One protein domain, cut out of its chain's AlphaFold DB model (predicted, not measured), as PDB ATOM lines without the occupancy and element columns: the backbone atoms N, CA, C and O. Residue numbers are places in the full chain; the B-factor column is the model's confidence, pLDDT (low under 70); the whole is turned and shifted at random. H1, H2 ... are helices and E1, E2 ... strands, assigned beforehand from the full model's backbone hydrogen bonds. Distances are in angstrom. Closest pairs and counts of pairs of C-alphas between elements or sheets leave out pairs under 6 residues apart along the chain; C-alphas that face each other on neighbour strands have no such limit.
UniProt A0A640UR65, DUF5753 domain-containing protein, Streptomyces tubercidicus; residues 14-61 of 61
ATOM      1  N   TYR A  14     180.493 170.512 215.489       91.06
ATOM      2  CA  TYR A  14     179.307 171.106 216.084       91.06
ATOM      3  C   TYR A  14     178.886 170.301 217.313       91.06
ATOM      4  O   TYR A  14     178.644 169.097 217.220       91.06
ATOM      5  N   LEU A  15     178.792 170.972 218.457       91.44
ATOM      6  CA  LEU A  15     178.320 170.394 219.709       91.44
ATOM      7  C   LEU A  15     177.072 171.140 220.164       91.44
ATOM      8  O   LEU A  15     177.135 172.311 220.543       91.44
ATOM      9  N   GLU A  16     175.947 170.438 220.160       93.31
ATOM     10  CA  GLU A  16     174.701 170.940 220.723       93.31
ATOM     11  C   GLU A  16     174.642 170.624 222.219       93.31
ATOM     12  O   GLU A  16     174.866 169.493 222.653       93.31
ATOM     13  N   GLN A  17     174.356 171.643 223.019       91.06
ATOM     14  CA  GLN A  17     174.138 171.550 224.457       91.06
ATOM     15  C   GLN A  17     172.709 171.995 224.773       91.06
ATOM     16  O   GLN A  17     172.082 172.708 223.997       91.06
ATOM     17  N   LEU A  18     172.202 171.632 225.955       91.81
ATOM     18  CA  LEU A  18     170.803 171.869 226.342       91.81
ATOM     19  C   LEU A  18     170.325 173.324 226.153       91.81
ATOM     20  O   LEU A  18     169.154 173.559 225.877       91.81
ATOM     21  N   THR A  19     171.217 174.299 226.326       92.94
ATOM     22  CA  THR A  19     170.909 175.734 226.216       92.94
ATOM     23  C   THR A  19     171.910 176.503 225.351       92.94
ATOM     24  O   THR A  19     171.939 177.732 225.397       92.94
ATOM     25  N   SER A  20     172.773 175.811 224.598       91.69
ATOM     26  CA  SER A  20     173.869 176.440 223.853       91.69
ATOM     27  C   SER A  20     174.333 175.575 222.682       91.69
ATOM     28  O   SER A  20     174.014 174.395 222.601       91.69
ATOM     29  N   ALA A  21     175.142 176.152 221.804       91.25
ATOM     30  CA  ALA A  21     175.869 175.426 220.778       91.25
ATOM     31  C   ALA A  21     177.327 175.891 220.756       91.25
ATOM     32  O   ALA A  21     177.613 177.074 220.952       91.25
ATOM     33  N   LEU A  22     178.246 174.958 220.523       91.69
ATOM     34  CA  LEU A  22     179.672 175.225 220.394       91.69
ATOM     35  C   LEU A  22     180.162 174.744 219.029       91.69
ATOM     36  O   LEU A  22     179.885 173.618 218.622       91.69
ATOM     37  N   TYR A  23     180.923 175.605 218.360       91.00
ATOM     38  CA  TYR A  23     181.659 175.279 217.147       91.00
ATOM     39  C   TYR A  23     183.136 175.169 217.516       91.00
ATOM     40  O   TYR A  23     183.740 176.157 217.928       91.00
ATOM     41  N   VAL A  24     183.696 173.966 217.419       91.12
ATOM     42  CA  VAL A  24     185.123 173.711 217.648       91.12
ATOM     43  C   VAL A  24     185.821 173.708 216.297       91.12
ATOM     44  O   VAL A  24     185.568 172.819 215.488       91.12
ATOM     45  N   ASP A  25     186.683 174.689 216.055       91.25
ATOM     46  CA  ASP A  25     187.410 174.897 214.793       91.25
ATOM     47  C   ASP A  25     188.938 174.772 214.948       91.25
ATOM     48  O   ASP A  25     189.688 174.826 213.971       91.25
ATOM     49  N   LYS A  26     189.413 174.570 216.182       93.56
ATOM     50  CA  LYS A  26     190.829 174.398 216.495       93.56
ATOM     51  C   LYS A  26     191.321 173.044 215.944       93.56
ATOM     52  O   LYS A  26     190.816 172.006 216.388       93.56
ATOM     53  N   PRO A  27     192.285 172.995 215.001       90.19
ATOM     54  CA  PRO A  27     192.586 171.771 214.250       90.19
ATOM     55  C   PRO A  27     192.950 170.548 215.099       90.19
ATOM     56  O   PRO A  27     192.570 169.426 214.763       90.19
ATOM     57  N   GLU A  28     193.671 170.726 216.208       93.62
ATOM     58  CA  GLU A  28     194.038 169.606 217.078       93.62
ATOM     59  C   GLU A  28     192.845 169.041 217.859       93.62
ATOM     60  O   GLU A  28     192.787 167.832 218.101       93.62
ATOM     61  N   GLU A  29     191.883 169.894 218.214       94.88
ATOM     62  CA  GLU A  29     190.660 169.499 218.911       94.88
ATOM     63  C   GLU A  29     189.712 168.797 217.942       94.88
ATOM     64  O   GLU A  29     189.238 167.698 218.233       94.88
ATOM     65  N   VAL A  30     189.527 169.352 216.742       92.75
ATOM     66  CA  VAL A  30     188.771 168.710 215.656       92.75
ATOM     67  C   VAL A  30     189.337 167.323 215.348       92.75
ATOM     68  O   VAL A  30     188.594 166.340 215.319       92.75
ATOM     69  N   ALA A  31     190.662 167.200 215.223       91.75
ATOM     70  CA  ALA A  31     191.315 165.913 214.994       91.75
ATOM     71  C   ALA A  31     191.089 164.917 216.146       91.75
ATOM     72  O   ALA A  31     191.045 163.707 215.920       91.75
ATOM     73  N   GLN A  32     190.959 165.388 217.389       94.88
ATOM     74  CA  GLN A  32     190.633 164.528 218.524       94.88
ATOM     75  C   GLN A  32     189.209 163.977 218.431       94.88
ATOM     76  O   GLN A  32     189.024 162.772 218.605       94.88
ATOM     77  N   TYR A  33     188.224 164.819 218.122       93.31
ATOM     78  CA  TYR A  33     186.848 164.367 217.905       93.31
ATOM     79  C   TYR A  33     186.742 163.402 216.723       93.31
ATOM     80  O   TYR A  33     186.058 162.386 216.838       93.31
ATOM     81  N   ALA A  34     187.460 163.667 215.628       91.31
ATOM     82  CA  ALA A  34     187.506 162.776 214.471       91.31
ATOM     83  C   ALA A  34     187.996 161.370 214.858       91.31
ATOM     84  O   ALA A  34     187.296 160.393 214.608       91.31
ATOM     85  N   ARG A  35     189.118 161.263 215.589       94.12
ATOM     86  CA  ARG A  35     189.638 159.966 216.066       94.12
ATOM     87  C   ARG A  35     188.637 159.196 216.926       94.12
ATOM     88  O   ARG A  35     188.548 157.976 216.825       94.12
ATOM     89  N   VAL A  36     187.903 159.891 217.796       94.88
ATOM     90  CA  VAL A  36     186.864 159.257 218.623       94.88
ATOM     91  C   VAL A  36     185.712 158.764 217.747       94.88
ATOM     92  O   VAL A  36     185.259 157.638 217.924       94.88
ATOM     93  N   MET A  37     185.267 159.573 216.784       92.50
ATOM     94  CA  MET A  37     184.202 159.192 215.855       92.50
ATOM     95  C   MET A  37     184.583 158.020 214.952       92.50
ATOM     96  O   MET A  37     183.721 157.194 214.656       92.50
ATOM     97  N   ASP A  38     185.837 157.927 214.519       92.81
ATOM     98  CA  ASP A  38     186.324 156.790 213.732       92.81
ATOM     99  C   ASP A  38     186.297 155.511 214.568       92.81
ATOM    100  O   ASP A  38     185.710 154.515 214.155       92.81
ATOM    101  N   ARG A  39     186.794 155.573 215.806       95.38
ATOM    102  CA  ARG A  39     186.737 154.439 216.732       95.38
ATOM    103  C   ARG A  39     185.302 153.986 217.028       95.38
ATOM    104  O   ARG A  39     185.038 152.792 217.064       95.38
ATOM    105  N   LEU A  40     184.366 154.919 217.218       92.56
ATOM    106  CA  LEU A  40     182.949 154.590 217.424       92.56
ATOM    107  C   LEU A  40     182.323 153.906 216.201       92.56
ATOM    108  O   LEU A  40     181.478 153.031 216.363       92.56
ATOM    109  N   GLN A  41     182.722 154.303 214.990       90.06
ATOM    110  CA  GLN A  41     182.279 153.645 213.758       90.06
ATOM    111  C   GLN A  41     182.862 152.230 213.639       90.06
ATOM    112  O   GLN A  41     182.150 151.328 213.213       90.06
ATOM    113  N   GLU A  42     184.124 152.036 214.029       94.12
ATOM    114  CA  GLU A  42     184.798 150.730 214.010       94.12
ATOM    115  C   GLU A  42     184.244 149.752 215.056       94.12
ATOM    116  O   GLU A  42     184.071 148.570 214.763       94.12
ATOM    117  N   GLU A  43     183.967 150.228 216.273       96.06
ATOM    118  CA  GLU A  43     183.422 149.415 217.371       96.06
ATOM    119  C   GLU A  43     181.898 149.222 217.270       96.06
ATOM    120  O   GLU A  43     181.323 148.384 217.969       96.06
ATOM    121  N   GLY A  44     181.232 150.013 216.428       94.12
ATOM    122  CA  GLY A  44     179.788 149.986 216.250       94.12
ATOM    123  C   GLY A  44     179.287 148.735 215.513       94.12
ATOM    124  O   GLY A  44     180.001 148.157 214.691       94.12
ATOM    125  N   PRO A  45     178.032 148.316 215.762       95.38
ATOM    126  CA  PRO A  45     177.416 147.227 215.017       95.38
ATOM    127  C   PRO A  45     177.274 147.581 213.534       95.38
ATOM    128  O   PRO A  45     176.976 148.719 213.163       95.38
ATOM    129  N   ASN A  46     177.398 146.580 212.667       95.00
ATOM    130  CA  ASN A  46     177.142 146.766 211.244       95.00
ATOM    131  C   ASN A  46     175.648 147.094 210.983       95.00
ATOM    132  O   ASN A  46     174.805 146.975 211.881       95.00
ATOM    133  N   PRO A  47     175.256 147.496 209.757       95.38
ATOM    134  CA  PRO A  47     173.876 147.906 209.483       95.38
ATOM    135  C   PRO A  47     172.804 146.846 209.787       95.38
ATOM    136  O   PRO A  47     171.684 147.196 210.165       95.38
ATOM    137  N   ALA A  48     173.113 145.555 209.620       97.31
ATOM    138  CA  ALA A  48     172.171 144.481 209.931       97.31
ATOM    139  C   ALA A  48     172.024 144.301 211.448       97.31
ATOM    140  O   ALA A  48     170.899 144.301 211.947       97.31
ATOM    141  N   GLU A  49     173.146 144.247 212.168       97.38
ATOM    142  CA  GLU A  49     173.187 144.150 213.635       97.38
ATOM    143  C   GLU A  49     172.498 145.345 214.301       97.38
ATOM    144  O   GLU A  49     171.698 145.173 215.219       97.38
ATOM    145  N   THR A  50     172.729 146.557 213.786       96.69
ATOM    146  CA  THR A  50     172.069 147.784 214.256       96.69
ATOM    147  C   THR A  50     170.553 147.669 214.132       96.69
ATOM    148  O   THR A  50     169.816 147.997 215.060       96.69
ATOM    149  N   ARG A  51     170.060 147.179 212.991       97.50
ATOM    150  CA  ARG A  51     168.621 147.024 212.752       97.50
ATOM    151  C   ARG A  51     167.995 146.005 213.700       97.50
ATOM    152  O   ARG A  51     166.873 146.219 214.155       97.50
ATOM    153  N   ASP A  52     168.694 144.915 213.981       97.75
ATOM    154  CA  ASP A  52     168.198 143.884 214.890       97.75
ATOM    155  C   ASP A  52     168.210 144.374 216.345       97.75
ATOM    156  O   ASP A  52     167.224 144.181 217.056       97.75
ATOM    157  N   LEU A  53     169.238 145.130 216.750       96.75
ATOM    158  CA  LEU A  53     169.288 145.814 218.046       96.75
ATOM    159  C   LEU A  53     168.125 146.803 218.218       96.75
ATOM    160  O   LEU A  53     167.422 146.759 219.228       96.75
ATOM    161  N   LEU A  54     167.865 147.655 217.219       97.31
ATOM    162  CA  LEU A  54     166.754 148.614 217.257       97.31
ATOM    163  C   LEU A  54     165.389 147.917 217.345       97.31
ATOM    164  O   LEU A  54     164.525 148.351 218.103       97.31
ATOM    165  N   ARG A  55     165.189 146.817 216.610       97.50
ATOM    166  CA  ARG A  55     163.960 146.011 216.710       97.50
ATOM    167  C   ARG A  55     163.785 145.407 218.098       97.50
ATOM    168  O   ARG A  55     162.674 145.439 218.613       97.50
ATOM    169  N   GLY A  56     164.863 144.895 218.695       97.12
ATOM    170  CA  GLY A  56     164.841 144.375 220.061       97.12
ATOM    171  C   GLY A  56     164.426 145.442 221.075       97.12
ATOM    172  O   GLY A  56     163.561 145.188 221.904       97.12
ATOM    173  N   LEU A  57     164.965 146.661 220.961       97.00
ATOM    174  CA  LEU A  57     164.585 147.787 221.823       97.00
ATOM    175  C   LEU A  57     163.108 148.176 221.673       97.00
ATOM    176  O   LEU A  57     162.436 148.393 222.674       97.00
ATOM    177  N   LEU A  58     162.584 148.222 220.443       96.56
ATOM    178  CA  LEU A  58     161.174 148.547 220.194       96.56
ATOM    179  C   LEU A  58     160.199 147.517 220.782       96.56
ATOM    180  O   LEU A  58     159.065 147.868 221.076       96.56
ATOM    181  N   GLN A  59     160.620 146.261 220.941       94.31
ATOM    182  CA  GLN A  59     159.806 145.207 221.558       94.31
ATOM    183  C   GLN A  59     159.808 145.258 223.092       94.31
ATOM    184  O   GLN A  59     158.974 144.607 223.717       94.31
ATOM    185  N   LEU A  60     160.755 145.986 223.691       88.19
ATOM    186  CA  LEU A  60     160.851 146.188 225.139       88.19
ATOM    187  C   LEU A  60     160.038 147.399 225.627       88.19
ATOM    188  O   LEU A  60     159.930 147.586 226.840       88.19
ATOM    189  N   MET A  61     159.517 148.219 224.709       72.88
ATOM    190  CA  MET A  61     158.675 149.383 225.009       72.88
ATOM    191  C   MET A  61     157.185 149.047 224.993       72.88
ATOM    192  O   MET A  61     156.776 148.168 224.202       72.88
TER     193      MET A  61
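What this domain is: This is residues 14 to 61 of the 61 residues of the protein "DUF5753 domain-containing protein" of Streptomyces tubercidicus (UniProt A0A640UR65). The printed part is an open, flat U: H1 makes the base, the strand hairpin of E1 and E2 rises from one end, and H2 rises from the other end on the same side. The 48 printed residues include two named strands, then two named helices, in the order E1, E2, H1, H2; the class is mixed. The whole is extended, with a radius of gyration of the C-alphas of 15.7 A and spans of 42 by 29 by 10 A.

Where its parts are: E1, residues 14 to 17, begins at C-alpha 14 (179.307, 171.106, 216.084) and is 9.9 A long. E2, residues 20 to 24, measures 13.1 A. H1, residues 27 to 43, measures 24.4 A. H2, residues 47 to 59, measures 18.7 A and ends at C-alpha 59 (159.806, 145.207, 221.558).

How they stand to each other: E1 and E2 form an antiparallel hairpin at 155 degrees; N 15 and O 22, 2.9 A apart, are within hydrogen-bond range. The closest C-alphas of E2 and H1, those of Val 24 and Val 30, are 6.5 A apart. H1 and H2 are apart. In H1 and H2 every O i to N i+4 pair is within hydrogen-bond range.

The domain as a whole: The C-alphas farthest apart, of Lys 26 and Gln 59, are 42.9 A apart. The printed part has no cut, its three links are tight, and no printed residue is under 70 in pLDDT.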